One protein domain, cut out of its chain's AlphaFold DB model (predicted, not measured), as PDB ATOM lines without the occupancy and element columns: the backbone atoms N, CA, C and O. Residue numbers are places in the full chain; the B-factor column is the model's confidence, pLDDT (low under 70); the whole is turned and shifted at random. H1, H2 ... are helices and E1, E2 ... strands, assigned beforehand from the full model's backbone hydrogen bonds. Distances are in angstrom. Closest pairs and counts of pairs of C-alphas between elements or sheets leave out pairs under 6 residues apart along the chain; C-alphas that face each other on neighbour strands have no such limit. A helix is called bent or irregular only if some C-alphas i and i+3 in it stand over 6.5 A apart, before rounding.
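This is residues 26 to 163 of the 252 residues of an uncharacterized protein of Gemmatimonadetes bacterium (UniProt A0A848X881). One antiparallel sheet of nine strands is curled like part of a barrel and folded back on itself, so that E1 and E9 face the leaf of E5, E4, E3, E2, E8 and E7, with E6 as the hinge between. The long hairpin E3 and E4 and the helix H1, which packs on one face of it, run out toward one end of the longest axis, where the short H2 lies over E3; H3 packs on the opposite face of the sheet from H1. The printed part has 138 residues with three named helices and nine named strands, in the order E1 H1 H2 E2 E3 E4 E5 E6 E7 H3 E8 E9, and the class is mixed, helices and strands. Across the sheet the order is E5, E4, E3, E2, E8, E7, E6, E1, E9. The whole is compact, with a radius of gyration of the C-alphas of 16.0 A, yet elongated in outline, with spans of 53 by 32 by 21 A.

Find C-alpha 26 at (21.603, 17.803, -20.379); from there strand E1 runs through residues 26 to 31. Helix H1, residues 34 to 49, is 22.6 A long and ends at C-alpha 49, at (43.958, -10.494, -40.062). Next come helix H2, residues 56 to 61, and strand E2, residues 66 to 73, 18.3 A, which bends by 73 degrees at residue 69. Strand E3, residues 83 to 92, measures 27.7 A and E4, residues 95 to 104, 28.0 A. E5 is residues 110 to 116; E6, residues 123 to 131, 20.6 A, bends by 81 degrees at residue 128. Read on to E7, residues 134 to 137, helix H3, residues 138 to 143, and E8, residues 146 to 148. E9, residues 155 to 162, bends by 63 degrees at residue 158 and ends at C-alpha 162, at (17.229, 17.534, -17.298).

Start at E1, an inner strand between E9 and E6: N 30 and O 156 of E9 are 2.7 A apart, and N 29 and O 123 of E6 2.8 A, both within hydrogen-bond range. E6 is staggered, pairing with E1 over residues 123 to 126 and with E7 over residues 127 to 131. E6 and E7 are a hairpin, with N 128 and O 136 at 2.8 A. E8 is the antiparallel neighbour of E7, with N 135 and O 147 within hydrogen-bond range at 2.9 A, and of E2, with N 73 and O 146 within hydrogen-bond range at 3.0 A. E2, E3, E4 and E5 make a meander, each strand the antiparallel neighbour of the one before; look at N 69 and O 85, 2.8 A, N 86 and O 101, 2.8 A, and N 112 and O 100, 2.8 A. The leaves of this folded sheet face each other with 36 pairs of C-alphas within 11 A; the closest C-alphas of E2 and E9, Leu 69 and Phe 155, are 5.3 A apart. H1 is on the sheet over E4 and E3, at a height over the sheet of 8.9 A, slantwise to the strands at 34 degrees to E3 on the local plane; its closest C-alphas to E4 are Tyr 43 and Pro 96, 6.9 A. H2 is on the sheet too, its closest C-alphas to E3 being Ala 59 and Thr 91, 5.9 A. H1 and H2 are close but not clearly touching, Leu 46 and Trp 58 having the closest C-alphas, 6.2 A. H3 is on the opposite face from H1, with the C-alphas of Trp 138 and Arg 128 of E6 closest at 5.1 A. H3 is irregular, with C-alphas 139 and 142 at 7.6 A. In H1 and H2 every O i to N i+4 pair is within hydrogen-bond range; in H3 0 of 2 are, but 2 of 3 O i to N i+3 pairs.

The two C-alphas farthest apart, Gly 52 and Gly 77, are 53.4 A apart. The printed part has no cut, and no link is long. Mean pLDDT of the printed part is 84.2; look for values under 70 at residues 33 to 34, 105 to 108 and 116 to 121.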
ATOM      1  N   PHE A  26      21.013  18.988 -19.770       92.19
ATOM      2  CA  PHE A  26      21.603  17.803 -20.379       92.19
ATOM      3  C   PHE A  26      20.523  16.878 -20.937       92.19
ATOM      4  O   PHE A  26      19.365  16.958 -20.537       92.19
ATOM      5  N   VAL A  27      20.899  16.012 -21.874       91.56
ATOM      6  CA  VAL A  27      20.112  14.831 -22.257       91.56
ATOM      7  C   VAL A  27      20.965  13.596 -22.058       91.56
ATOM      8  O   VAL A  27      22.163  13.634 -22.340       91.56
ATOM      9  N   ASP A  28      20.339  12.495 -21.666       88.31
ATOM     10  CA  ASP A  28      20.978  11.186 -21.709       88.31
ATOM     11  C   ASP A  28      20.571  10.533 -23.021       88.31
ATOM     12  O   ASP A  28      19.393  10.287 -23.285       88.31
ATOM     13  N   ALA A  29      21.556  10.297 -23.876       86.50
ATOM     14  CA  ALA A  29      21.384   9.662 -25.165       86.50
ATOM     15  C   ALA A  29      22.059   8.293 -25.198       86.50
ATOM     16  O   ALA A  29      22.964   8.009 -24.434       86.50
ATOM     17  N   TYR A  30      21.636   7.431 -26.104       82.88
ATOM     18  CA  TYR A  30      22.129   6.074 -26.253       82.88
ATOM     19  C   TYR A  30      22.450   5.809 -27.715       82.88
ATOM     20  O   TYR A  30      21.661   6.154 -28.601       82.88
ATOM     21  N   LEU A  31      23.608   5.199 -27.969       79.31
ATOM     22  CA  LEU A  31      23.971   4.724 -29.298       79.31
ATOM     23  C   LEU A  31      23.588   3.251 -29.408       79.31
ATOM     24  O   LEU A  31      24.076   2.426 -28.651       79.31
ATOM     25  N   HIS A  32      22.692   2.919 -30.335       73.19
ATOM     26  CA  HIS A  32      22.081   1.588 -30.362       73.19
ATOM     27  C   HIS A  32      23.068   0.449 -30.659       73.19
ATOM     28  O   HIS A  32      24.004   0.601 -31.449       73.19
ATOM     29  N   GLY A  33      22.729  -0.746 -30.157       64.31
ATOM     30  CA  GLY A  33      23.463  -2.008 -30.333       64.31
ATOM     31  C   GLY A  33      23.804  -2.481 -31.764       64.31
ATOM     32  O   GLY A  33      24.687  -3.335 -31.899       64.31
ATOM     33  N   PRO A  34      23.217  -1.973 -32.874       68.06
ATOM     34  CA  PRO A  34      23.786  -2.216 -34.198       68.06
ATOM     35  C   PRO A  34      25.239  -1.737 -34.333       68.06
ATOM     36  O   PRO A  34      25.985  -2.341 -35.101       68.06
ATOM     37  N   LEU A  35      25.665  -0.712 -33.582       73.12
ATOM     38  CA  LEU A  35      27.073  -0.309 -33.535       73.12
ATOM     39  C   LEU A  35      27.952  -1.335 -32.818       73.12
ATOM     40  O   LEU A  35      28.995  -1.688 -33.364       73.12
ATOM     41  N   ASP A  36      27.504  -1.886 -31.687       72.94
ATOM     42  CA  ASP A  36      28.216  -2.967 -30.980       72.94
ATOM     43  C   ASP A  36      28.435  -4.169 -31.891       72.94
ATOM     44  O   ASP A  36      29.494  -4.794 -31.900       72.94
ATOM     45  N   SER A  37      27.425  -4.495 -32.696       78.75
ATOM     46  CA  SER A  37      27.506  -5.602 -33.647       78.75
ATOM     47  C   SER A  37      28.552  -5.330 -34.732       78.75
ATOM     48  O   SER A  37      29.365  -6.204 -35.028       78.75
ATOM     49  N   ILE A  38      28.570  -4.118 -35.297       79.12
ATOM     50  CA  ILE A  38      29.561  -3.704 -36.305       79.12
ATOM     51  C   ILE A  38      30.972  -3.723 -35.708       79.12
ATOM     52  O   ILE A  38      31.886  -4.266 -36.325       79.12
ATOM     53  N   TYR A  39      31.135  -3.198 -34.495       78.00
ATOM     54  CA  TYR A  39      32.396  -3.214 -33.767       78.00
ATOM     55  C   TYR A  39      32.911  -4.632 -33.531       78.00
ATOM     56  O   TYR A  39      34.055  -4.926 -33.859       78.00
ATOM     57  N   ASN A  40      32.078  -5.517 -32.982       81.31
ATOM     58  CA  ASN A  40      32.496  -6.872 -32.634       81.31
ATOM     59  C   ASN A  40      32.898  -7.673 -33.874       81.31
ATOM     60  O   ASN A  40      33.902  -8.387 -33.852       81.31
ATOM     61  N   VAL A  41      32.152  -7.519 -34.972       88.06
ATOM     62  CA  VAL A  41      32.500  -8.126 -36.263       88.06
ATOM     63  C   VAL A  41      33.833  -7.579 -36.774       88.06
ATOM     64  O   VAL A  41      34.691  -8.347 -37.211       88.06
ATOM     65  N   GLU A  42      34.032  -6.266 -36.692       88.56
ATOM     66  CA  GLU A  42      35.250  -5.621 -37.172       88.56
ATOM     67  C   GLU A  42      36.474  -5.966 -36.315       88.56
ATOM     68  O   GLU A  42      37.545  -6.262 -36.845       88.56
ATOM     69  N   TYR A  43      36.311  -6.012 -34.994       87.62
ATOM     70  CA  TYR A  43      37.338  -6.451 -34.061       87.62
ATOM     71  C   TYR A  43      37.781  -7.882 -34.363       87.62
ATOM     72  O   TYR A  43      38.975  -8.120 -34.528       87.62
ATOM     73  N   GLN A  44      36.838  -8.822 -34.498       90.38
ATOM     74  CA  GLN A  44      37.142 -10.223 -34.815       90.38
ATOM     75  C   GLN A  44      37.895 -10.344 -36.143       90.38
ATOM     76  O   GLN A  44      38.912 -11.037 -36.230       90.38
ATOM     77  N   ARG A  45      37.452  -9.607 -37.169       93.75
ATOM     78  CA  ARG A  45      38.123  -9.572 -38.472       93.75
ATOM     79  C   ARG A  45      39.558  -9.053 -38.357       93.75
ATOM     80  O   ARG A  45      40.469  -9.633 -38.952       93.75
ATOM     81  N   LEU A  46      39.776  -7.968 -37.613       92.50
ATOM     82  CA  LEU A  46      41.106  -7.396 -37.399       92.50
ATOM     83  C   LEU A  46      41.997  -8.305 -36.553       92.50
ATOM     84  O   LEU A  46      43.185  -8.430 -36.848       92.50
ATOM     85  N   GLU A  47      41.442  -8.979 -35.550       92.44
ATOM     86  CA  GLU A  47      42.169  -9.939 -34.726       92.44
ATOM     87  C   GLU A  47      42.684 -11.117 -35.561       92.44
ATOM     88  O   GLU A  47      43.838 -11.528 -35.412       92.44
ATOM     89  N   GLU A  48      41.861 -11.642 -36.469       94.81
ATOM     90  CA  GLU A  48      42.260 -12.697 -37.400       94.81
ATOM     91  C   GLU A  48      43.315 -12.210 -38.401       94.81
ATOM     92  O   GLU A  48      44.340 -12.872 -38.587       94.81
ATOM     93  N   LEU A  49      43.098 -11.041 -39.011       95.06
ATOM     94  CA  LEU A  49      43.958 -10.494 -40.062       95.06
ATOM     95  C   LEU A  49      45.326 -10.033 -39.539       95.06
ATOM     96  O   LEU A  49      46.354 -10.267 -40.174       95.06
ATOM     97  N   CYS A  50      45.348  -9.378 -38.380       95.19
ATOM     98  CA  CYS A  50      46.541  -8.771 -37.795       95.19
ATOM     99  C   CYS A  50      47.174  -9.632 -36.692       95.19
ATOM    100  O   CYS A  50      48.020  -9.149 -35.929       95.19
ATOM    101  N   ARG A  51      46.804 -10.916 -36.590       94.00
ATOM    102  CA  ARG A  51      47.377 -11.838 -35.602       94.00
ATOM    103  C   ARG A  51      48.898 -11.914 -35.736       94.00
ATOM    104  O   ARG A  51      49.434 -12.239 -36.792       94.00
ATOM    105  N   GLY A  52      49.601 -11.623 -34.642       90.25
ATOM    106  CA  GLY A  52      51.069 -11.612 -34.610       90.25
ATOM    107  C   GLY A  52      51.721 -10.436 -35.351       90.25
ATOM    108  O   GLY A  52      52.946 -10.391 -35.429       90.25
ATOM    109  N   GLN A  53      50.936  -9.482 -35.863       93.50
ATOM    110  CA  GLN A  53      51.429  -8.290 -36.551       93.50
ATOM    111  C   GLN A  53      51.601  -7.095 -35.588       93.50
ATOM    112  O   GLN A  53      51.017  -7.074 -34.491       93.50
ATOM    113  N   PRO A  54      52.386  -6.073 -35.981       92.81
ATOM    114  CA  PRO A  54      52.455  -4.801 -35.267       92.81
ATOM    115  C   PRO A  54      51.100  -4.082 -35.221       92.81
ATOM    116  O   PRO A  54      50.250  -4.269 -36.090       92.81
ATOM    117  N   GLU A  55      50.924  -3.192 -34.243       88.25
ATOM    118  CA  GLU A  55      49.679  -2.431 -34.041       88.25
ATOM    119  C   GLU A  55      49.277  -1.592 -35.261       88.25
ATOM    120  O   GLU A  55      48.095  -1.461 -35.556       88.25
ATOM    121  N   ALA A  56      50.249  -1.114 -36.046       92.38
ATOM    122  CA  ALA A  56      49.990  -0.379 -37.284       92.38
ATOM    123  C   ALA A  56      49.127  -1.161 -38.299       92.38
ATOM    124  O   ALA A  56      48.448  -0.538 -39.113       92.38
ATOM    125  N   CYS A  57      49.113  -2.501 -38.241       93.31
ATOM    126  CA  CYS A  57      48.234  -3.327 -39.073       93.31
ATOM    127  C   CYS A  57      46.751  -3.023 -38.815       93.31
ATOM    128  O   CYS A  57      45.978  -2.957 -39.769       93.31
ATOM    129  N   TRP A  58      46.367  -2.788 -37.555       92.38
ATOM    130  CA  TRP A  58      44.978  -2.521 -37.174       92.38
ATOM    131  C   TRP A  58      44.491  -1.217 -37.795       92.38
ATOM    132  O   TRP A  58      43.503  -1.212 -38.520       92.38
ATOM    133  N   ALA A  59      45.241  -0.131 -37.605       90.06
ATOM    134  CA  ALA A  59      44.892   1.175 -38.158       90.06
ATOM    135  C   ALA A  59      44.824   1.186 -39.696       90.06
ATOM    136  O   ALA A  59      43.998   1.889 -40.268       90.06
ATOM    137  N   GLN A  60      45.677   0.406 -40.371       92.44
ATOM    138  CA  GLN A  60      45.690   0.317 -41.837       92.44
ATOM    139  C   GLN A  60      44.515  -0.475 -42.409       92.44
ATOM    140  O   GLN A  60      44.088  -0.199 -43.527       92.44
ATOM    141  N   ASN A  61      44.034  -1.477 -41.675       92.81
ATOM    142  CA  ASN A  61      43.005  -2.385 -42.164       92.81
ATOM    143  C   ASN A  61      41.620  -2.079 -41.608       92.81
ATOM    144  O   ASN A  61      40.678  -2.688 -42.096       92.81
ATOM    145  N   LEU A  62      41.487  -1.185 -40.626       90.88
ATOM    146  CA  LEU A  62      40.208  -0.810 -40.030       90.88
ATOM    147  C   LEU A  62      39.231  -0.277 -41.085       90.88
ATOM    148  O   LEU A  62      39.528   0.690 -41.796       90.88
ATOM    149  N   ASP A  63      38.035  -0.854 -41.128       88.75
ATOM    150  CA  ASP A  63      36.905  -0.284 -41.842       88.75
ATOM    151  C   ASP A  63      36.411   0.957 -41.093       88.75
ATOM    152  O   ASP A  63      35.693   0.898 -40.096       88.75
ATOM    153  N   SER A  64      36.839   2.115 -41.589       85.19
ATOM    154  CA  SER A  64      36.460   3.417 -41.046       85.19
ATOM    155  C   SER A  64      35.238   4.013 -41.751       85.19
ATOM    156  O   SER A  64      35.085   5.238 -41.775       85.19
ATOM    157  N   THR A  65      34.386   3.181 -42.359       85.88
ATOM    158  CA  THR A  65      33.116   3.623 -42.943       85.88
ATOM    159  C   THR A  65      32.225   4.231 -41.861       85.88
ATOM    160  O   THR A  65      32.055   3.675 -40.777       85.88
ATOM    161  N   ALA A  66      31.663   5.406 -42.148       84.56
ATOM    162  CA  ALA A  66      30.755   6.084 -41.233       84.56
ATOM    163  C   ALA A  66      29.372   5.407 -41.246       84.56
ATOM    164  O   ALA A  66      28.758   5.234 -42.300       84.56
ATOM    165  N   VAL A  67      28.878   5.044 -40.065       85.69
ATOM    166  CA  VAL A  67      27.573   4.418 -39.844       85.69
ATOM    167  C   VAL A  67      26.572   5.501 -39.432       85.69
ATOM    168  O   VAL A  67      26.757   6.108 -38.378       85.69
ATOM    169  N   PRO A  68      25.508   5.760 -40.211       87.31
ATOM    170  CA  PRO A  68      24.546   6.814 -39.898       87.31
ATOM    171  C   PRO A  68      23.701   6.469 -38.664       87.31
ATOM    172  O   PRO A  68      23.120   5.384 -38.586       87.31
ATOM    173  N   LEU A  69      23.582   7.424 -37.737       86.75
ATOM    174  CA  LEU A  69      22.890   7.273 -36.452       86.75
ATOM    175  C   LEU A  69      21.636   8.132 -36.351       86.75
ATOM    176  O   LEU A  69      20.575   7.622 -35.999       86.75
ATOM    177  N   ALA A  70      21.731   9.417 -36.684       89.88
ATOM    178  CA  ALA A  70      20.609  10.350 -36.626       89.88
ATOM    179  C   ALA A  70      20.698  11.385 -37.739       89.88
ATOM    180  O   ALA A  70      21.786  11.722 -38.203       89.88
ATOM    181  N   ARG A  71      19.548  11.914 -38.147       92.12
ATOM    182  CA  ARG A  71      19.507  13.133 -38.952       92.12
ATOM    183  C   ARG A  71      19.780  14.339 -38.062       92.12
ATOM    184  O   ARG A  71      19.452  14.317 -36.877       92.12
ATOM    185  N   TYR A  72      20.370  15.377 -38.642       91.44
ATOM    186  CA  TYR A  72      20.514  16.664 -37.971       91.44
ATOM    187  C   TYR A  72      20.029  17.808 -38.860       91.44
ATOM    188  O   TYR A  72      20.008  17.683 -40.085       91.44
ATOM    189  N   TRP A  73      19.693  18.939 -38.243       92.56
ATOM    190  CA  TRP A  73      19.227  20.161 -38.907       92.56
ATOM    191  C   TRP A  73      20.172  21.336 -38.631       92.56
ATOM    192  O   TRP A  73      20.936  21.287 -37.666       92.56
ATOM    193  N   ARG A  74      20.154  22.377 -39.477       89.06
ATOM    194  CA  ARG A  74      20.936  23.619 -39.267       89.06
ATOM    195  C   ARG A  74      20.151  24.687 -38.494       89.06
ATOM    196  O   ARG A  74      20.735  25.637 -37.976       89.06
ATOM    197  N   GLY A  75      18.841  24.508 -38.390       85.69
ATOM    198  CA  GLY A  75      17.930  25.313 -37.598       85.69
ATOM    199  C   GLY A  75      16.855  24.453 -36.943       85.69
ATOM    200  O   GLY A  75      16.441  23.414 -37.461       85.69
ATOM    201  N   ALA A  76      16.364  24.901 -35.791       82.38
ATOM    202  CA  ALA A  76      15.280  24.222 -35.089       82.38
ATOM    203  C   ALA A  76      13.967  24.195 -35.889       82.38
ATOM    204  O   ALA A  76      13.192  23.259 -35.737       82.38
ATOM    205  N   GLY A  77      13.731  25.197 -36.742       84.56
ATOM    206  CA  GLY A  77      12.537  25.300 -37.586       84.56
ATOM    207  C   GLY A  77      12.699  24.748 -39.002       84.56
ATOM    208  O   GLY A  77      11.796  24.930 -39.808       84.56
ATOM    209  N   ASP A  78      13.839  24.136 -39.330       88.81
ATOM    210  CA  ASP A  78      14.072  23.611 -40.677       88.81
ATOM    211  C   ASP A  78      13.226  22.351 -40.914       88.81
ATOM    212  O   ASP A  78      13.272  21.411 -40.116       88.81
ATOM    213  N   ASP A  79      12.503  22.296 -42.030       88.12
ATOM    214  CA  ASP A  79      11.670  21.135 -42.371       88.12
ATOM    215  C   ASP A  79      12.524  19.927 -42.805       88.12
ATOM    216  O   ASP A  79      12.258  18.791 -42.412       88.12
ATOM    217  N   GLU A  80      13.603  20.172 -43.554       90.44
ATOM    218  CA  GLU A  80      14.464  19.128 -44.122       90.44
ATOM    219  C   GLU A  80      15.792  18.997 -43.360       90.44
ATOM    220  O   GLU A  80      16.396  20.009 -42.985       90.44
ATOM    221  N   PRO A  81      16.288  17.766 -43.131       91.38
ATOM    222  CA  PRO A  81      17.563  17.560 -42.465       91.38
ATOM    223  C   PRO A  81      18.729  18.001 -43.351       91.38
ATOM    224  O   PRO A  81      18.731  17.810 -44.562       91.38
ATOM    225  N   ALA A  82      19.772  18.529 -42.720       89.06
ATOM    226  CA  ALA A  82      20.974  19.030 -43.381       89.06
ATOM    227  C   ALA A  82      22.098  17.985 -43.516       89.06
ATOM    228  O   ALA A  82      23.148  18.276 -44.097       89.06
ATOM    229  N   GLY A  83      21.927  16.806 -42.917       90.56
ATOM    230  CA  GLY A  83      22.901  15.723 -42.993       90.56
ATOM    231  C   GLY A  83      22.672  14.624 -41.964       90.56
ATOM    232  O   GLY A  83      21.555  14.421 -41.472       90.56
ATOM    233  N   TRP A  84      23.753  13.910 -41.649       89.19
ATOM    234  CA  TRP A  84      23.774  12.805 -40.696       89.19
ATOM    235  C   TRP A  84      24.797  13.018 -39.583       89.19
ATOM    236  O   TRP A  84      25.957  13.360 -39.819       89.19
ATOM    237  N   LEU A  85      24.373  12.719 -38.361       88.38
ATOM    238  CA  LEU A  85      25.256  12.287 -37.294       88.38
ATOM    239  C   LEU A  85      25.585  10.813 -37.541       88.38
ATOM    240  O   LEU A  85      24.674   9.995 -37.692       88.38
ATOM    241  N   SER A  86      26.868  10.478 -37.588       87.62
ATOM    242  CA  SER A  86      27.354   9.124 -37.846       87.62
ATOM    243  C   SER A  86      28.384   8.705 -36.801       87.62
ATOM    244  O   SER A  86      29.060   9.551 -36.226       87.62
ATOM    245  N   ALA A  87      28.538   7.405 -36.578       86.00
ATOM    246  CA  ALA A  87      29.682   6.849 -35.862       86.00
ATOM    247  C   ALA A  87      30.723   6.358 -36.861       86.00
ATOM    248  O   ALA A  87      30.393   5.706 -37.850       86.00
ATOM    249  N   ARG A  88      31.991   6.647 -36.597       86.94
ATOM    250  CA  ARG A  88      33.120   6.201 -37.402       86.94
ATOM    251  C   ARG A  88      34.095   5.440 -36.524       86.94
ATOM    252  O   ARG A  88      34.587   5.994 -35.545       86.94
ATOM    253  N   LEU A  89      34.408   4.201 -36.891       86.00
ATOM    254  CA  LEU A  89      35.403   3.434 -36.155       86.00
ATOM    255  C   LEU A  89      36.802   4.043 -36.323       86.00
ATOM    256  O   LEU A  89      37.209   4.462 -37.412       86.00
ATOM    257  N   ARG A  90      37.536   4.081 -35.214       86.00
ATOM    258  CA  ARG A  90      38.948   4.450 -35.083       86.00
ATOM    259  C   ARG A  90      39.666   3.368 -34.280       86.00
ATOM    260  O   ARG A  90      39.035   2.419 -33.829       86.00
ATOM    261  N   THR A  91      40.984   3.479 -34.131       84.25
ATOM    262  CA  THR A  91      41.792   2.538 -33.339       84.25
ATOM    263  C   THR A  91      42.779   3.271 -32.446       84.25
ATOM    264  O   THR A  91      43.388   4.258 -32.855       84.25
ATOM    265  N   GLN A  92      42.963   2.748 -31.237       82.88
ATOM    266  CA  GLN A  92      44.046   3.092 -30.325       82.88
ATOM    267  C   GLN A  92      44.844   1.816 -30.036       82.88
ATOM    268  O   GLN A  92      44.416   0.936 -29.288       82.88
ATOM    269  N   GLY A  93      45.998   1.672 -30.690       85.31
ATOM    270  CA  GLY A  93      46.733   0.407 -30.692       85.31
ATOM    271  C   GLY A  93      45.889  -0.706 -31.319       85.31
ATOM    272  O   GLY A  93      45.533  -0.632 -32.494       85.31
ATOM    273  N   ARG A  94      45.549  -1.730 -30.529       82.94
ATOM    274  CA  ARG A  94      44.704  -2.870 -30.947       82.94
ATOM    275  C   ARG A  94      43.241  -2.752 -30.516       82.94
ATOM    276  O   ARG A  94      42.499  -3.721 -30.613       82.94
ATOM    277  N   TRP A  95      42.837  -1.589 -30.016       79.44
ATOM    278  CA  TRP A  95      41.496  -1.357 -29.498       79.44
ATOM    279  C   TRP A  95      40.745  -0.435 -30.452       79.44
ATOM    280  O   TRP A  95      41.071   0.754 -30.521       79.44
ATOM    281  N   PRO A  96      39.787  -0.949 -31.241       79.88
ATOM    282  CA  PRO A  96      38.901  -0.075 -31.973       79.88
ATOM    283  C   PRO A  96      37.989   0.684 -30.995       79.88
ATOM    284  O   PRO A  96      37.698   0.203 -29.900       79.88
ATOM    285  N   TYR A  97      37.544   1.867 -31.394       79.69
ATOM    286  CA  TYR A  97      36.555   2.688 -30.692       79.69
ATOM    287  C   TYR A  97      35.751   3.482 -31.726       79.69
ATOM    288  O   TYR A  97      36.137   3.523 -32.895       79.69
ATOM    289  N   ALA A  98      34.632   4.096 -31.343       80.19
ATOM    290  CA  ALA A  98      33.831   4.898 -32.264       80.19
ATOM    291  C   ALA A  98      33.972   6.387 -31.955       80.19
ATOM    292  O   ALA A  98      33.772   6.812 -30.821       80.19
ATOM    293  N   ALA A  99      34.227   7.172 -32.995       84.12
ATOM    294  CA  ALA A  99      34.103   8.615 -32.951       84.12
ATOM    295  C   ALA A  99      32.750   9.040 -33.524       84.12
ATOM    296  O   ALA A  99      32.343   8.567 -34.590       84.12
ATOM    297  N   LEU A 100      32.061   9.961 -32.855       82.50
ATOM    298  CA  LEU A 100      30.887  10.615 -33.424       82.50
ATOM    299  C   LEU A 100      31.325  11.701 -34.394       82.50
ATOM    300  O   LEU A 100      32.153  12.546 -34.061       82.50
ATOM    301  N   VAL A 101      30.738  11.698 -35.585       85.31
ATOM    302  CA  VAL A 101      31.028  12.661 -36.643       85.31
ATOM    303  C   VAL A 101      29.735  13.274 -37.178       85.31
ATOM    304  O   VAL A 101      28.757  12.567 -37.416       85.31
ATOM    305  N   ALA A 102      29.723  14.585 -37.401       82.50
ATOM    306  CA  ALA A 102      28.692  15.238 -38.204       82.50
ATOM    307  C   ALA A 102      29.163  15.302 -39.656       82.50
ATOM    308  O   ALA A 102      30.243  15.824 -39.936       82.50
ATOM    309  N   GLN A 103      28.346  14.804 -40.579       78.50
ATOM    310  CA  GLN A 103      28.601  14.879 -42.011       78.50
ATOM    311  C   GLN A 103      27.391  15.498 -42.710       78.50
ATOM    312  O   GLN A 103      26.296  14.935 -42.698       78.50
ATOM    313  N   GLY A 104      27.602  16.675 -43.303       70.50
ATOM    314  CA  GLY A 104      26.626  17.272 -44.212       70.50
ATOM    315  C   GLY A 104      26.637  16.549 -45.547       70.50
ATOM    316  O   GLY A 104      27.668  15.992 -45.922       70.50
ATOM    317  N   ASP A 105      25.515  16.594 -46.266       66.94
ATOM    318  CA  ASP A 105      25.362  15.857 -47.527       66.94
ATOM    319  C   ASP A 105      26.464  16.207 -48.558       66.94
ATOM    320  O   ASP A 105      26.917  15.321 -49.277       66.94
ATOM    321  N   ASP A 106      26.997  17.439 -48.522       57.81
ATOM    322  CA  ASP A 106      28.104  17.920 -49.373       57.81
ATOM    323  C   ASP A 106      29.315  18.481 -48.585       57.81
ATOM    324  O   ASP A 106      30.122  19.248 -49.115       57.81
ATOM    325  N   ALA A 107      29.453  18.151 -47.294       63.09
ATOM    326  CA  ALA A 107      30.483  18.730 -46.423       63.09
ATOM    327  C   ALA A 107      31.490  17.693 -45.906       63.09
ATOM    328  O   ALA A 107      31.185  16.511 -45.745       63.09
ATOM    329  N   ALA A 108      32.701  18.159 -45.584       67.75
ATOM    330  CA  ALA A 108      33.678  17.342 -44.871       67.75
ATOM    331  C   ALA A 108      33.123  16.925 -43.500       67.75
ATOM    332  O   ALA A 108      32.525  17.737 -42.791       67.75
ATOM    333  N   ALA A 109      33.340  15.662 -43.129       76.06
ATOM    334  CA  ALA A 109      32.943  15.160 -41.823       76.06
ATOM    335  C   ALA A 109      33.748  15.851 -40.710       76.06
ATOM    336  O   ALA A 109      34.977  15.929 -40.778       76.06
ATOM    337  N   VAL A 110      33.056  16.316 -39.672       76.12
ATOM    338  CA  VAL A 110      33.649  16.932 -38.480       76.12
ATOM    339  C   VAL A 110      33.533  15.950 -37.326       76.12
ATOM    340  O   VAL A 110      32.436  15.479 -37.039       76.12
ATOM    341  N   THR A 111      34.653  15.629 -36.676       77.38
ATOM    342  CA  THR A 111      34.645  14.773 -35.480       77.38
ATOM    343  C   THR A 111      34.192  15.579 -34.270       77.38
ATOM    344  O   THR A 111      34.679  16.682 -34.049       77.38
ATOM    345  N   LEU A 112      33.233  15.033 -33.529       73.62
ATOM    346  CA  LEU A 112      32.520  15.696 -32.438       73.62
ATOM    347  C   LEU A 112      32.949  15.158 -31.077       73.62
ATOM    348  O   LEU A 112      33.235  15.928 -30.169       73.62
ATOM    349  N   ILE A 113      32.995  13.831 -30.957       76.19
ATOM    350  CA  ILE A 113      33.447  13.113 -29.767       76.19
ATOM    351  C   ILE A 113      34.359  11.999 -30.262       76.19
ATOM    352  O   ILE A 113      33.959  11.225 -31.128       76.19
ATOM    353  N   GLU A 114      35.591  11.965 -29.760       75.75
ATOM    354  CA  GLU A 114      36.604  11.004 -30.201       75.75
ATOM    355  C   GLU A 114      36.305   9.605 -29.680       75.75
ATOM    356  O   GLU A 114      36.204   8.685 -30.477       75.75
ATOM    357  N   ASP A 115      36.105   9.449 -28.375       74.38
ATOM    358  CA  ASP A 115      35.828   8.154 -27.762       74.38
ATOM    359  C   ASP A 115      34.404   8.130 -27.222       74.38
ATOM    360  O   ASP A 115      34.125   8.555 -26.100       74.38
ATOM    361  N   VAL A 116      33.485   7.653 -28.053       64.62
ATOM    362  CA  VAL A 116      32.202   7.173 -27.557       64.62
ATOM    363  C   VAL A 116      32.390   5.692 -27.286       64.62
ATOM    364  O   VAL A 116      32.332   4.886 -28.212       64.62
ATOM    365  N   GLY A 117      32.730   5.362 -26.041       54.44
ATOM    366  CA  GLY A 117      33.138   4.022 -25.625       54.44
ATOM    367  C   GLY A 117      32.064   3.279 -24.832       54.44
ATOM    368  O   GLY A 117      31.414   3.869 -23.978       54.44
ATOM    369  N   ASP A 118      31.966   1.974 -25.103       53.53
ATOM    370  CA  ASP A 118      31.044   0.978 -24.537       53.53
ATOM    371  C   ASP A 118      29.575   1.432 -24.608       53.53
ATOM    372  O   ASP A 118      28.943   1.903 -23.666       53.53
ATOM    373  N   TRP A 119      29.052   1.354 -25.831       57.53
ATOM    374  CA  TRP A 119      27.818   1.985 -26.302       57.53
ATOM    375  C   TRP A 119      26.547   1.493 -25.600       57.53
ATOM    376  O   TRP A 119      25.490   2.077 -25.806       57.53
ATOM    377  N   GLY A 120      26.676   0.488 -24.725       54.31
ATOM    378  CA  GLY A 120      25.684   0.005 -23.766       54.31
ATOM    379  C   GLY A 120      25.300   0.992 -22.651       54.31
ATOM    380  O   GLY A 120      24.211   0.849 -22.099       54.31
ATOM    381  N   TYR A 121      26.123   2.002 -22.344       59.59
ATOM    382  CA  TYR A 121      25.968   2.783 -21.101       59.59
ATOM    383  C   TYR A 121      25.381   4.192 -21.248       59.59
ATOM    384  O   TYR A 121      25.224   4.903 -20.259       59.59
ATOM    385  N   GLY A 122      24.977   4.587 -22.456       73.06
ATOM    386  CA  GLY A 122      24.465   5.934 -22.704       73.06
ATOM    387  C   GLY A 122      25.551   7.019 -22.621       73.06
ATOM    388  O   GLY A 122      26.707   6.768 -22.305       73.06
ATOM    389  N   MET A 123      25.191   8.242 -22.989       80.75
ATOM    390  CA  MET A 123      26.028   9.434 -22.980       80.75
ATOM    391  C   MET A 123      25.206  10.594 -22.440       80.75
ATOM    392  O   MET A 123      24.122  10.871 -22.949       80.75
ATOM    393  N   THR A 124      25.737  11.320 -21.468       86.56
ATOM    394  CA  THR A 124      25.133  12.588 -21.062       86.56
ATOM    395  C   THR A 124      25.707  13.703 -21.922       86.56
ATOM    396  O   THR A 124      26.915  13.944 -21.954       86.56
ATOM    397  N   VAL A 125      24.833  14.389 -22.646       87.75
ATOM    398  CA  VAL A 125      25.186  15.440 -23.595       87.75
ATOM    399  C   VAL A 125      24.735  16.790 -23.044       87.75
ATOM    400  O   VAL A 125      23.534  16.983 -22.852       87.75
ATOM    401  N   PRO A 126      25.649  17.757 -22.838       91.06
ATOM    402  CA  PRO A 126      25.268  19.106 -22.441       91.06
ATOM    403  C   PRO A 126      24.534  19.818 -23.584       91.06
ATOM    404  O   PRO A 126      24.987  19.826 -24.736       91.06
ATOM    405  N   ILE A 127      23.417  20.462 -23.255       92.12
ATOM    406  CA  ILE A 127      22.517  21.138 -24.191       92.12
ATOM    407  C   ILE A 127      22.644  22.651 -24.029       92.12
ATOM    408  O   ILE A 127      22.635  23.171 -22.917       92.12
ATOM    409  N   ARG A 128      22.717  23.364 -25.153       91.25
ATOM    410  CA  ARG A 128      22.658  24.830 -25.187       91.25
ATOM    411  C   ARG A 128      21.225  25.342 -25.147       91.25
ATOM    412  O   ARG A 128      20.934  26.314 -24.466       91.25
ATOM    413  N   GLN A 129      20.347  24.721 -25.928       91.12
ATOM    414  CA  GLN A 129      18.950  25.119 -26.054       91.12
ATOM    415  C   GLN A 129      18.078  23.984 -26.591       91.12
ATOM    416  O   GLN A 129      18.564  23.056 -27.243       91.12
ATOM    417  N   VAL A 130      16.778  24.091 -26.327       91.75
ATOM    418  CA  VAL A 130      15.729  23.178 -26.787       91.75
ATOM    419  C   VAL A 130      14.654  24.012 -27.472       91.75
ATOM    420  O   VAL A 130      14.267  25.067 -26.973       91.75
ATOM    421  N   GLN A 131      14.166  23.546 -28.617       91.75
ATOM    422  CA  GLN A 131      13.079  24.187 -29.342       91.75
ATOM    423  C   GLN A 131      12.224  23.118 -30.023       91.75
ATOM    424  O   GLN A 131      12.697  22.397 -30.899       91.75
ATOM    425  N   GLY A 132      10.952  23.034 -29.625       90.06
ATOM    426  CA  GLY A 132      10.051  21.987 -30.106       90.06
ATOM    427  C   GLY A 132      10.543  20.597 -29.700       90.06
ATOM    428  O   GLY A 132      10.840  20.358 -28.532       90.06
ATOM    429  N   ASP A 133      10.641  19.700 -30.675       91.00
ATOM    430  CA  ASP A 133      11.140  18.327 -30.557       91.00
ATOM    431  C   ASP A 133      12.659  18.219 -30.773       91.00
ATOM    432  O   ASP A 133      13.188  17.124 -30.949       91.00
ATOM    433  N   ARG A 134      13.383  19.344 -30.799       93.25
ATOM    434  CA  ARG A 134      14.816  19.377 -31.103       93.25
ATOM    435  C   ARG A 134      15.625  20.027 -29.999       93.25
ATOM    436  O   ARG A 134      15.175  20.945 -29.315       93.25
ATOM    437  N   PHE A 135      16.871  19.593 -29.887       93.44
ATOM    438  CA  PHE A 135      17.855  20.163 -28.981       93.44
ATOM    439  C   PHE A 135      19.167  20.445 -29.709       93.44
ATOM    440  O   PHE A 135      19.516  19.790 -30.694       93.44
ATOM    441  N   GLN A 136      19.898  21.440 -29.216       92.00
ATOM    442  CA  GLN A 136      21.207  21.815 -29.728       92.00
ATOM    443  C   GLN A 136      22.291  21.451 -28.704       92.00
ATOM    444  O   GLN A 136      22.369  22.098 -27.655       92.00
ATOM    445  N   PRO A 137      23.153  20.458 -28.986       89.81
ATOM    446  CA  PRO A 137      24.284  20.134 -28.121       89.81
ATOM    447  C   PRO A 137      25.317  21.264 -28.088       89.81
ATOM    448  O   PRO A 137      25.618  21.865 -29.122       89.81
ATOM    449  N   TRP A 138      25.927  21.515 -26.928       88.19
ATOM    450  CA  TRP A 138      26.928  22.580 -26.772       88.19
ATOM    451  C   TRP A 138      28.126  22.428 -27.716       88.19
ATOM    452  O   TRP A 138      28.519  23.391 -28.368       88.19
ATOM    453  N   PHE A 139      28.663  21.213 -27.861       82.25
ATOM    454  CA  PHE A 139      29.808  20.926 -28.743       82.25
ATOM    455  C   PHE A 139      29.484  21.042 -30.246       82.25
ATOM    456  O   PHE A 139      30.369  20.915 -31.087       82.25
ATOM    457  N   LEU A 140      28.218  21.291 -30.585       83.12
ATOM    458  CA  LEU A 140      27.693  21.402 -31.944       83.12
ATOM    459  C   LEU A 140      27.037  22.757 -32.230       83.12
ATOM    460  O   LEU A 140      26.612  23.019 -33.362       83.12
ATOM    461  N   ALA A 141      26.950  23.626 -31.224       84.12
ATOM    462  CA  ALA A 141      26.149  24.832 -31.310       84.12
ATOM    463  C   ALA A 141      26.694  25.845 -32.325       84.12
ATOM    464  O   ALA A 141      25.924  26.421 -33.087       84.12
ATOM    465  N   GLU A 142      28.018  25.986 -32.410       82.38
ATOM    466  CA  GLU A 142      28.682  26.873 -33.380       82.38
ATOM    467  C   GLU A 142      28.509  26.401 -34.830       82.38
ATOM    468  O   GLU A 142      28.583  27.183 -35.774       82.38
ATOM    469  N   MET A 143      28.217  25.113 -35.023       79.19
ATOM    470  CA  MET A 143      27.860  24.562 -36.328       79.19
ATOM    471  C   MET A 143      26.362  24.714 -36.633       79.19
ATOM    472  O   MET A 143      25.912  24.285 -37.697       79.19
ATOM    473  N   GLY A 144      25.574  25.280 -35.716       85.12
ATOM    474  CA  GLY A 144      24.124  25.379 -35.841       85.12
ATOM    475  C   GLY A 144      23.430  24.020 -35.862       85.12
ATOM    476  O   GLY A 144      22.342  23.913 -36.403       85.12
ATOM    477  N   VAL A 145      24.043  22.954 -35.344       87.31
ATOM    478  CA  VAL A 145      23.491  21.601 -35.492       87.31
ATOM    479  C   VAL A 145      22.437  21.318 -34.422       87.31
ATOM    480  O   VAL A 145      22.688  21.497 -33.233       87.31
ATOM    481  N   TRP A 146      21.278  20.832 -34.860       92.31
ATOM    482  CA  TRP A 146      20.158  20.404 -34.021       92.31
ATOM    483  C   TRP A 146      19.878  18.916 -34.210       92.31
ATOM    484  O   TRP A 146      19.883  18.424 -35.340       92.31
ATOM    485  N   LEU A 147      19.599  18.217 -33.114       91.44
ATOM    486  CA  LEU A 147      19.223  16.804 -33.085       91.44
ATOM    487  C   LEU A 147      17.785  16.658 -32.583       91.44
ATOM    488  O   LEU A 147      17.311  17.485 -31.806       91.44
ATOM    489  N   SER A 148      17.095  15.610 -33.029       92.00
ATOM    490  CA  SER A 148      15.746  15.294 -32.548       92.00
ATOM    491  C   SER A 148      15.800  14.630 -31.170       92.00
ATOM    492  O   SER A 148      16.633  13.751 -30.931       92.00
ATOM    493  N   LEU A 149      14.886  15.031 -30.287       91.19
ATOM    494  CA  LEU A 149      14.620  14.385 -29.004       91.19
ATOM    495  C   LEU A 149      13.999  12.993 -29.183       91.19
ATOM    496  O   LEU A 149      14.232  12.124 -28.355       91.19
ATOM    497  N   ASP A 150      13.297  12.736 -30.288       88.81
ATOM    498  CA  ASP A 150      12.775  11.397 -30.602       88.81
ATOM    499  C   ASP A 150      13.892  10.428 -31.042       88.81
ATOM    500  O   ASP A 150      13.697   9.214 -31.144       88.81
ATOM    501  N   GLY A 151      15.094  10.958 -31.288       83.94
ATOM    502  CA  GLY A 151      16.259  10.202 -31.710       83.94
ATOM    503  C   GLY A 151      16.281   9.895 -33.210       83.94
ATOM    504  O   GLY A 151      15.933  10.712 -34.060       83.94
ATOM    505  N   GLY A 152      16.796   8.719 -33.554       83.94
ATOM    506  CA  GLY A 152      17.088   8.289 -34.910       83.94
ATOM    507  C   GLY A 152      17.427   6.803 -34.991       83.94
ATOM    508  O   GLY A 152      17.225   6.027 -34.062       83.94
ATOM    509  N   ARG A 153      17.962   6.393 -36.140       82.12
ATOM    510  CA  ARG A 153      18.249   4.991 -36.487       82.12
ATOM    511  C   ARG A 153      19.161   4.270 -35.489       82.12
ATOM    512  O   ARG A 153      19.014   3.070 -35.291       82.12
ATOM    513  N   GLY A 154      20.142   4.985 -34.954       81.12
ATOM    514  CA  GLY A 154      21.178   4.452 -34.072       81.12
ATOM    515  C   GLY A 154      21.494   5.377 -32.905       81.12
ATOM    516  O   GLY A 154      22.508   5.188 -32.250       81.12
ATOM    517  N   PHE A 155      20.631   6.358 -32.649       85.94
ATOM    518  CA  PHE A 155      20.734   7.321 -31.559       85.94
ATOM    519  C   PHE A 155      19.353   7.458 -30.920       85.94
ATOM    520  O   PHE A 155      18.394   7.709 -31.638       85.94
ATOM    521  N   SER A 156      19.221   7.322 -29.609       86.56
ATOM    522  CA  SER A 156      17.965   7.610 -28.904       86.56
ATOM    523  C   SER A 156      18.225   8.482 -27.701       86.56
ATOM    524  O   SER A 156      19.234   8.304 -27.039       86.56
ATOM    525  N   VAL A 157      17.305   9.386 -27.395       87.94
ATOM    526  CA  VAL A 157      17.297  10.079 -26.109       87.94
ATOM    527  C   VAL A 157      16.540   9.196 -25.120       87.94
ATOM    528  O   VAL A 157      15.380   8.862 -25.349       87.94
ATOM    529  N   LEU A 158      17.225   8.754 -24.066       85.12
ATOM    530  CA  LEU A 158      16.652   7.960 -22.979       85.12
ATOM    531  C   LEU A 158      15.951   8.863 -21.967       85.12
ATOM    532  O   LEU A 158      14.857   8.547 -21.504       85.12
ATOM    533  N   GLU A 159      16.577  10.000 -21.667       86.06
ATOM    534  CA  GLU A 159      16.028  11.015 -20.785       86.06
ATOM    535  C   GLU A 159      16.134  12.386 -21.444       86.06
ATOM    536  O   GLU A 159      17.211  12.818 -21.872       86.06
ATOM    537  N   GLY A 160      14.975  13.036 -21.564       83.94
ATOM    538  CA  GLY A 160      14.848  14.378 -22.117       83.94
ATOM    539  C   GLY A 160      15.463  15.445 -21.208       83.94
ATOM    540  O   GLY A 160      15.962  15.119 -20.137       83.94
ATOM    541  N   PRO A 161      15.429  16.723 -21.619       90.81
ATOM    542  CA  PRO A 161      16.214  17.781 -20.994       90.81
ATOM    543  C   PRO A 161      16.072  17.820 -19.467       90.81
ATOM    544  O   PRO A 161      14.991  18.110 -18.952       90.81
ATOM    545  N   PHE A 162      17.167  17.558 -18.758       91.81
ATOM    546  CA  PHE A 162      17.229  17.534 -17.298       91.81
ATOM    547  C   PHE A 162      18.351  18.445 -16.776       91.81
ATOM    548  O   PHE A 162      19.243  18.840 -17.526       91.81
ATOM    549  N   GLY A 163      18.261  18.829 -15.500       92.62
ATOM    550  CA  GLY A 163      19.223  19.706 -14.818       92.62
ATOM    551  C   GLY A 163      20.293  18.954 -14.019       92.62
ATOM    552  O   GLY A 163      20.494  17.756 -14.162       92.62
TER     553      GLY A 163